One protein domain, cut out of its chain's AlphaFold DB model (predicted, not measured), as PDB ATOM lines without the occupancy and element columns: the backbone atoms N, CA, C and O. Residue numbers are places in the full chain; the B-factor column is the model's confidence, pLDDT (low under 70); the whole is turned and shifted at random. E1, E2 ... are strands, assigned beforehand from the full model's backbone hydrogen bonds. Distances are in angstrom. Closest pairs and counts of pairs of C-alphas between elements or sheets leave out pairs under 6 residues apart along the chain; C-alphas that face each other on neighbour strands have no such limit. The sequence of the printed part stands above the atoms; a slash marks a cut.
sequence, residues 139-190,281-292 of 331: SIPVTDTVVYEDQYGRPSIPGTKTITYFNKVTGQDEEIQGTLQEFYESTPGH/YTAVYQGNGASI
ATOM      1  N   SER A 139      94.793 220.457 209.640       96.12
ATOM      2  CA  SER A 139      95.861 219.589 210.141       96.12
ATOM      3  C   SER A 139      97.194 220.048 209.560       96.12
ATOM      4  O   SER A 139      97.378 219.977 208.348       96.12
ATOM      5  N   ILE A 140      98.123 220.466 210.415       94.25
ATOM      6  CA  ILE A 140      99.446 220.955 210.016       94.25
ATOM      7  C   ILE A 140     100.555 219.999 210.463       94.25
ATOM      8  O   ILE A 140     100.435 219.378 211.526       94.25
ATOM      9  N   PRO A 141     101.651 219.877 209.694       95.81
ATOM     10  CA  PRO A 141     102.832 219.175 210.162       95.81
ATOM     11  C   PRO A 141     103.478 219.961 211.309       95.81
ATOM     12  O   PRO A 141     103.691 221.168 211.215       95.81
ATOM     13  N   VAL A 142     103.828 219.264 212.384       96.94
ATOM     14  CA  VAL A 142     104.568 219.825 213.520       96.94
ATOM     15  C   VAL A 142     105.860 219.039 213.665       96.94
ATOM     16  O   VAL A 142     105.825 217.807 213.728       96.94
ATOM     17  N   THR A 143     106.990 219.740 213.719       97.44
ATOM     18  CA  THR A 143     108.321 219.135 213.776       97.44
ATOM     19  C   THR A 143     109.026 219.420 215.094       97.44
ATOM     20  O   THR A 143     108.833 220.461 215.720       97.44
ATOM     21  N   ASP A 144     109.863 218.478 215.516       98.00
ATOM     22  CA  ASP A 144     110.756 218.640 216.658       98.00
ATOM     23  C   ASP A 144     112.071 217.904 216.399       98.00
ATOM     24  O   ASP A 144     112.106 216.847 215.762       98.00
ATOM     25  N   THR A 145     113.162 218.459 216.914       97.81
ATOM     26  CA  THR A 145     114.524 218.029 216.610       97.81
ATOM     27  C   THR A 145     115.264 217.670 217.891       97.81
ATOM     28  O   THR A 145     115.196 218.376 218.895       97.81
ATOM     29  N   VAL A 146     115.999 216.558 217.869       98.06
ATOM     30  CA  VAL A 146     116.916 216.165 218.950       98.06
ATOM     31  C   VAL A 146     118.321 216.052 218.392       98.06
ATOM     32  O   VAL A 146     118.537 215.336 217.414       98.06
ATOM     33  N   VAL A 147     119.266 216.725 219.043       98.06
ATOM     34  CA  VAL A 147     120.696 216.595 218.760       98.06
ATOM     35  C   VAL A 147     121.321 215.685 219.813       98.06
ATOM     36  O   VAL A 147     121.131 215.882 221.011       98.06
ATOM     37  N   TYR A 148     122.044 214.673 219.347       97.56
ATOM     38  CA  TYR A 148     122.851 213.769 220.156       97.56
ATOM     39  C   TYR A 148     124.313 214.154 219.945       97.56
ATOM     40  O   TYR A 148     124.909 213.759 218.942       97.56
ATOM     41  N   GLU A 149     124.847 214.966 220.851       96.69
ATOM     42  CA  GLU A 149     126.229 215.460 220.817       96.69
ATOM     43  C   GLU A 149     127.207 214.412 221.363       96.69
ATOM     44  O   GLU A 149     126.808 213.504 222.096       96.69
ATOM     45  N   ASP A 150     128.476 214.523 220.980       94.88
ATOM     46  CA  ASP A 150     129.603 213.753 221.524       94.88
ATOM     47  C   ASP A 150     129.421 212.225 221.509       94.88
ATOM     48  O   ASP A 150     129.828 211.500 222.420       94.88
ATOM     49  N   GLN A 151     128.783 211.699 220.460       96.50
ATOM     50  CA  GLN A 151     128.459 210.279 220.373       96.50
ATOM     51  C   GLN A 151     129.645 209.460 219.861       96.50
ATOM     52  O   GLN A 151     130.192 209.714 218.784       96.50
ATOM     53  N   TYR A 152     129.983 208.394 220.591       93.56
ATOM     54  CA  TYR A 152     130.946 207.385 220.149       93.56
ATOM     55  C   TYR A 152     130.310 206.464 219.100       93.56
ATOM     56  O   TYR A 152     129.811 205.372 219.382       93.56
ATOM     57  N   GLY A 153     130.327 206.922 217.849       90.88
ATOM     58  CA  GLY A 153     129.633 206.269 216.745       90.88
ATOM     59  C   GLY A 153     128.131 206.536 216.739       90.88
ATOM     60  O   GLY A 153     127.607 207.312 217.527       90.88
ATOM     61  N   ARG A 154     127.430 205.890 215.803       94.69
ATOM     62  CA  ARG A 154     126.016 206.171 215.553       94.69
ATOM     63  C   ARG A 154     125.121 205.608 216.668       94.69
ATOM     64  O   ARG A 154     125.094 204.382 216.819       94.69
ATOM     65  N   PRO A 155     124.365 206.446 217.405       96.25
ATOM     66  CA  PRO A 155     123.500 205.976 218.479       96.25
ATOM     67  C   PRO A 155     122.251 205.271 217.939       96.25
ATOM     68  O   PRO A 155     121.832 205.473 216.794       96.25
ATOM     69  N   SER A 156     121.631 204.453 218.792       96.19
ATOM     70  CA  SER A 156     120.269 203.962 218.573       96.19
ATOM     71  C   SER A 156     119.286 205.009 219.087       96.19
ATOM     72  O   SER A 156     119.377 205.420 220.241       96.19
ATOM     73  N   ILE A 157     118.365 205.444 218.230       97.00
ATOM     74  CA  ILE A 157     117.380 206.478 218.551       97.00
ATOM     75  C   ILE A 157     115.958 205.901 218.524       97.00
ATOM     76  O   ILE A 157     115.698 204.955 217.772       97.00
ATOM     77  N   PRO A 158     115.026 206.435 219.333       97.31
ATOM     78  CA  PRO A 158     113.642 205.982 219.313       97.31
ATOM     79  C   PRO A 158     112.964 206.332 217.980       97.31
ATOM     80  O   PRO A 158     113.233 207.365 217.379       97.31
ATOM     81  N   GLY A 159     112.040 205.484 217.522       98.06
ATOM     82  CA  GLY A 159     111.260 205.751 216.305       98.06
ATOM     83  C   GLY A 159     110.146 206.788 216.492       98.06
ATOM     84  O   GLY A 159     109.554 207.234 215.511       98.06
ATOM     85  N   THR A 160     109.844 207.165 217.738       98.06
ATOM     86  CA  THR A 160     108.783 208.119 218.079       98.06
ATOM     87  C   THR A 160     109.202 209.040 219.214       98.06
ATOM     88  O   THR A 160     109.948 208.618 220.100       98.06
ATOM     89  N   LYS A 161     108.651 210.253 219.236       97.50
ATOM     90  CA  LYS A 161     108.871 211.262 220.278       97.50
ATOM     91  C   LYS A 161     107.561 212.003 220.560       97.50
ATOM     92  O   LYS A 161     106.796 212.242 219.631       97.50
ATOM     93  N   THR A 162     107.301 212.366 221.813       98.25
ATOM     94  CA  THR A 162     106.236 213.330 222.130       98.25
ATOM     95  C   THR A 162     106.674 214.722 221.687       98.25
ATOM     96  O   THR A 162     107.762 215.162 222.057       98.25
ATOM     97  N   ILE A 163     105.839 215.394 220.899       98.44
ATOM     98  CA  ILE A 163     106.046 216.763 220.429       98.44
ATOM     99  C   ILE A 163     104.996 217.648 221.095       98.44
ATOM    100  O   ILE A 163     103.801 217.372 220.986       98.44
ATOM    101  N   THR A 164     105.445 218.707 221.764       98.00
ATOM    102  CA  THR A 164     104.573 219.755 222.302       98.00
ATOM    103  C   THR A 164     104.440 220.881 221.284       98.00
ATOM    104  O   THR A 164     105.444 221.341 220.742       98.00
ATOM    105  N   TYR A 165     103.217 221.337 221.026       97.62
ATOM    106  CA  TYR A 165     102.949 222.425 220.085       97.62
ATOM    107  C   TYR A 165     101.754 223.268 220.526       97.62
ATOM    108  O   TYR A 165     100.888 222.790 221.254       97.62
ATOM    109  N   PHE A 166     101.690 224.516 220.060       96.94
ATOM    110  CA  PHE A 166     100.572 225.407 220.357       96.94
ATOM    111  C   PHE A 166      99.404 225.158 219.394       96.94
ATOM    112  O   PHE A 166      99.502 225.448 218.199       96.94
ATOM    113  N   ASN A 167      98.282 224.658 219.908       97.81
ATOM    114  CA  ASN A 167      97.067 224.433 219.136       97.81
ATOM    115  C   ASN A 167      96.232 225.725 219.079       97.81
ATOM    116  O   ASN A 167      95.635 226.145 220.074       97.81
ATOM    117  N   LYS A 168      96.143 226.361 217.900       96.38
ATOM    118  CA  LYS A 168      95.375 227.611 217.724       96.38
ATOM    119  C   LYS A 168      93.859 227.426 217.877       96.38
ATOM    120  O   LYS A 168      93.177 228.406 218.158       96.38
ATOM    121  N   VAL A 169      93.336 226.204 217.729       96.88
ATOM    122  CA  VAL A 169      91.907 225.892 217.916       96.88
ATOM    123  C   VAL A 169      91.520 225.999 219.388       96.88
ATOM    124  O   VAL A 169      90.500 226.600 219.722       96.88
ATOM    125  N   THR A 170      92.335 225.427 220.278       96.88
ATOM    126  CA  THR A 170      92.078 225.414 221.729       96.88
ATOM    127  C   THR A 170      92.738 226.586 222.460       96.88
ATOM    128  O   THR A 170      92.306 226.955 223.554       96.88
ATOM    129  N   GLY A 171      93.749 227.209 221.849       97.50
ATOM    130  CA  GLY A 171      94.531 228.303 222.423       97.50
ATOM    131  C   GLY A 171      95.500 227.849 223.520       97.50
ATOM    132  O   GLY A 171      95.809 228.644 224.411       97.50
ATOM    133  N   GLN A 172      95.927 226.583 223.498       97.75
ATOM    134  CA  GLN A 172      96.772 225.953 224.519       97.75
ATOM    135  C   GLN A 172      97.874 225.093 223.887       97.75
ATOM    136  O   GLN A 172      97.767 224.688 222.730       97.75
ATOM    137  N   ASP A 173      98.921 224.806 224.662       98.19
ATOM    138  CA  ASP A 173      99.925 223.813 224.283       98.19
ATOM    139  C   ASP A 173      99.354 222.397 224.447       98.19
ATOM    140  O   ASP A 173      98.783 222.059 225.487       98.19
ATOM    141  N   GLU A 174      99.531 221.561 223.428       98.06
ATOM    142  CA  GLU A 174      99.089 220.169 223.386       98.06
ATOM    143  C   GLU A 174     100.247 219.244 223.002       98.06
ATOM    144  O   GLU A 174     101.239 219.659 222.399       98.06
ATOM    145  N   GLU A 175     100.122 217.968 223.362       98.19
ATOM    146  CA  GLU A 175     101.115 216.939 223.068       98.19
ATOM    147  C   GLU A 175     100.588 215.963 222.015       98.19
ATOM    148  O   GLU A 175      99.493 215.412 222.143       98.19
ATOM    149  N   ILE A 176     101.402 215.699 220.995       98.06
ATOM    150  CA  ILE A 176     101.144 214.685 219.969       98.06
ATOM    151  C   ILE A 176     102.320 213.718 219.864       98.06
ATOM    152  O   ILE A 176     103.446 214.022 220.258       98.06
ATOM    153  N   GLN A 177     102.074 212.541 219.293       98.19
ATOM    154  CA  GLN A 177     103.140 211.596 218.980       98.19
ATOM    155  C   GLN A 177     103.701 211.881 217.582       98.19
ATOM    156  O   GLN A 177     103.006 211.717 216.581       98.19
ATOM    157  N   GLY A 178     104.970 212.275 217.517       98.19
ATOM    158  CA  GLY A 178     105.733 212.378 216.280       98.19
ATOM    159  C   GLY A 178     106.456 211.076 215.941       98.19
ATOM    160  O   GLY A 178     106.883 210.330 216.830       98.19
ATOM    161  N   THR A 179     106.626 210.812 214.650       98.56
ATOM    162  CA  THR A 179     107.429 209.703 214.117       98.56
ATOM    163  C   THR A 179     108.726 210.234 213.521       98.56
ATOM    164  O   THR A 179     108.769 211.341 212.981       98.56
ATOM    165  N   LEU A 180     109.799 209.454 213.642       98.50
ATOM    166  CA  LEU A 180     111.103 209.790 213.082       98.50
ATOM    167  C   LEU A 180     111.016 209.893 211.552       98.50
ATOM    168  O   LEU A 180     110.691 208.907 210.892       98.50
ATOM    169  N   GLN A 181     111.341 211.063 211.010       98.31
ATOM    170  CA  GLN A 181     111.412 211.310 209.567       98.31
ATOM    171  C   GLN A 181     112.846 211.197 209.063       98.31
ATOM    172  O   GLN A 181     113.122 210.489 208.096       98.31
ATOM    173  N   GLU A 182     113.773 211.852 209.761       98.12
ATOM    174  CA  GLU A 182     115.172 211.922 209.356       98.12
ATOM    175  C   GLU A 182     116.103 211.617 210.522       98.12
ATOM    176  O   GLU A 182     115.857 211.997 211.668       98.12
ATOM    177  N   PHE A 183     117.209 210.945 210.209       98.25
ATOM    178  CA  PHE A 183     118.298 210.715 211.145       98.25
ATOM    179  C   PHE A 183     119.628 210.728 210.403       98.25
ATOM    180  O   PHE A 183     119.904 209.844 209.584       98.25
ATOM    181  N   TYR A 184     120.472 211.708 210.701       97.56
ATOM    182  CA  TYR A 184     121.725 211.919 209.983       97.56
ATOM    183  C   TYR A 184     122.839 212.413 210.909       97.56
ATOM    184  O   TYR A 184     122.594 212.865 212.025       97.56
ATOM    185  N   GLU A 185     124.081 212.261 210.451       98.12
ATOM    186  CA  GLU A 185     125.260 212.828 211.109       98.12
ATOM    187  C   GLU A 185     125.298 214.330 210.815       98.12
ATOM    188  O   GLU A 185     125.470 214.735 209.666       98.12
ATOM    189  N   SER A 186     125.068 215.148 211.838       97.56
ATOM    190  CA  SER A 186     125.011 216.608 211.724       97.56
ATOM    191  C   SER A 186     126.371 217.264 211.933       97.56
ATOM    192  O   SER A 186     126.647 218.302 211.335       97.56
ATOM    193  N   THR A 187     127.250 216.618 212.699       97.38
ATOM    194  CA  THR A 187     128.666 216.976 212.795       97.38
ATOM    195  C   THR A 187     129.503 215.747 212.460       97.38
ATOM    196  O   THR A 187     129.425 214.760 213.198       97.38
ATOM    197  N   PRO A 188     130.301 215.793 211.375       96.31
ATOM    198  CA  PRO A 188     131.174 214.692 210.996       96.31
ATOM    199  C   PRO A 188     132.135 214.287 212.112       96.31
ATOM    200  O   PRO A 188     132.644 215.133 212.854       96.31
ATOM    201  N   GLY A 189     132.424 212.991 212.175       96.12
ATOM    202  CA  GLY A 189     133.307 212.425 213.182       96.12
ATOM    203  C   GLY A 189     134.694 213.067 213.223       96.12
ATOM    204  O   GLY A 189     135.397 213.137 212.206       96.12
ATOM    205  N   HIS A 190     135.122 213.472 214.413       96.19
ATOM    206  CA  HIS A 190     136.409 214.112 214.665       96.19
ATOM    207  C   HIS A 190     136.997 213.662 216.006       96.19
ATOM    208  O   HIS A 190     136.307 213.102 216.852       96.19
ATOM    209  N   TYR A 281     124.745 213.685 215.967       98.50
ATOM    210  CA  TYR A 281     123.648 213.205 215.135       98.50
ATOM    211  C   TYR A 281     122.371 213.982 215.421       98.50
ATOM    212  O   TYR A 281     122.043 214.238 216.577       98.50
ATOM    213  N   THR A 282     121.615 214.292 214.373       98.56
ATOM    214  CA  THR A 282     120.330 214.983 214.483       98.56
ATOM    215  C   THR A 282     119.203 214.052 214.060       98.56
ATOM    216  O   THR A 282     119.278 213.404 213.014       98.56
ATOM    217  N   ALA A 283     118.164 213.976 214.891       98.56
ATOM    218  CA  ALA A 283     116.923 213.264 214.614       98.56
ATOM    219  C   ALA A 283     115.769 214.265 214.489       98.56
ATOM    220  O   ALA A 283     115.543 215.043 215.418       98.56
ATOM    221  N   VAL A 284     115.042 214.216 213.373       98.56
ATOM    222  CA  VAL A 284     113.868 215.058 213.107       98.56
ATOM    223  C   VAL A 284     112.619 214.193 213.208       98.56
ATOM    224  O   VAL A 284     112.482 213.196 212.495       98.56
ATOM    225  N   TYR A 285     111.710 214.570 214.100       98.62
ATOM    226  CA  TYR A 285     110.414 213.925 214.287       98.62
ATOM    227  C   TYR A 285     109.320 214.827 213.733       98.62
ATOM    228  O   TYR A 285     109.396 216.045 213.876       98.62
ATOM    229  N   GLN A 286     108.290 214.228 213.141       98.56
ATOM    230  CA  GLN A 286     107.122 214.951 212.653       98.56
ATOM    231  C   GLN A 286     105.839 214.256 213.099       98.56
ATOM    232  O   GLN A 286     105.720 213.031 213.026       98.56
ATOM    233  N   GLY A 287     104.877 215.048 213.556       98.12
ATOM    234  CA  GLY A 287     103.491 214.648 213.771       98.12
ATOM    235  C   GLY A 287     102.542 215.582 213.021       98.12
ATOM    236  O   GLY A 287     102.985 216.482 212.309       98.12
ATOM    237  N   ASN A 288     101.239 215.373 213.195       97.25
ATOM    238  CA  ASN A 288     100.214 216.282 212.690       97.25
ATOM    239  C   ASN A 288      99.425 216.859 213.866       97.25
ATOM    240  O   ASN A 288      98.901 216.099 214.682       97.25
ATOM    241  N   GLY A 289      99.360 218.185 213.942       97.00
ATOM    242  CA  GLY A 289      98.610 218.929 214.949       97.00
ATOM    243  C   GLY A 289      97.424 219.665 214.329       97.00
ATOM    244  O   GLY A 289      97.447 220.017 213.152       97.00
ATOM    245  N   ALA A 290      96.380 219.904 215.119       97.31
ATOM    246  CA  ALA A 290      95.278 220.771 214.714       97.31
ATOM    247  C   ALA A 290      95.658 222.254 214.850       97.31
ATOM    248  O   ALA A 290      96.309 222.643 215.821       97.31
ATOM    249  N   SER A 291      95.209 223.080 213.908       97.50
ATOM    250  CA  SER A 291      95.342 224.534 213.962       97.50
ATOM    251  C   SER A 291      94.179 225.244 213.255       97.50
ATOM    252  O   SER A 291      93.260 224.591 212.760       97.50
ATOM    253  N   ILE A 292      94.209 226.577 213.230       97.94
ATOM    254  CA  ILE A 292      93.273 227.432 212.494       97.94
ATOM    255  C   ILE A 292      93.997 228.012 211.276       97.94
ATOM    256  O   ILE A 292      95.084 228.570 211.422       97.94
TER     257      ILE A 292
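What this domain is: This is residues 139 to 190 and 281 to 292 of the 331 residues of an uncharacterized protein of uncultured Clostridium sp (UniProt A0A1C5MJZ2). A single long, narrow sheet of four strands is curled like part of a barrel and strongly twisted, with E1 and E4 running side by side along its length, and the long strand E3 bending so that its first part, paired with E2, folds over toward E1 and E4. The link from E1 to E2, residues 152 to 159, turns back from the far end of E1 to bring the chain to E2. The sheet's order is E1, E4, E3, E2, with neighbours antiparallel throughout; along the chain the strands come as E1, E2, E3, E4. The printed part has 64 residues with these four named strands and no named helix, and its class is all strand. The whole is loose, with a radius of gyration of the C-alphas of 14.1 A, and it is a rod that spans 46 by 16 by 14 A.

How they stand to each other: Begin with the inner strands of the sheet, E4, residues 281 to 292, and E3, residues 172 to 190. They are antiparallel neighbours at 157 degrees between their directions; look at N 282 and O 184, 2.9 A apart and within hydrogen-bond range, and at C-alphas 281 and 185, which face each other at 4.4 A. On the other side of E4 is the edge strand E1, residues 139 to 151, antiparallel to it at 161 degrees. Here N 148 and O 281 are within hydrogen-bond range at 2.8 A, and so are N 140 and O 289 at 2.9 A. Now go to the other edge strand, E2, residues 160 to 167, which forms a hairpin with E3 and is antiparallel to it at 129 degrees. N 163 and O 176 are within hydrogen-bond range at 2.8 A, and N 174 and O 165 at 2.8 A. The pairing of E3 is staggered: its residues 172 to 179 pair with E2 and its residues 179 to 185 with E4, and E3 bends by 77 degrees at residue 177. E4 bends too, by 54 degrees at residue 289. From edge to edge the way across the sheet turns by 134 degrees, its curl. The closest C-alphas of the edge strands E1 and E2 are those of Asp 144 and Ile 163, 6.3 A apart. The closest C-alphas of E2 and E4 are those of Asn 167 and Ser 291, 5.5 A apart.

Where its parts are: Find C-alpha 139 at (95.861, 219.589, 210.141); from there E1, residues 139 to 151, runs 35.4 A to C-alpha 151 at (128.459, 210.279, 220.373). E2, residues 160 to 167, is the shortest strand, 20.1 A from first to last C-alpha. E3, residues 172 to 190, has 19 residues and covers 42.5 A, ending at C-alpha 190 at (136.409, 214.112, 214.665). E4, residues 281 to 292, covers 33.6 A and ends at C-alpha 292 at (93.273, 227.432, 212.494).

The domain as a whole: The two C-alphas farthest apart are those of Thr 170 and His 190, 46.3 A. The first and last printed C-alphas, of Ser 139 and Ile 292, are 8.6 A apart. Between residues 190 and 281 you meet a cut: residues 191 to 280 are not printed, and C-alphas 190 and 281 are 12.8 A apart across it, on the link from E3 to E4. Of the links that are printed whole, E2 to E3 is tight, with 4 residues, and E1 to E2 is short, with 8. The mean pLDDT of the printed part is 97.3, and no printed residue is under 70.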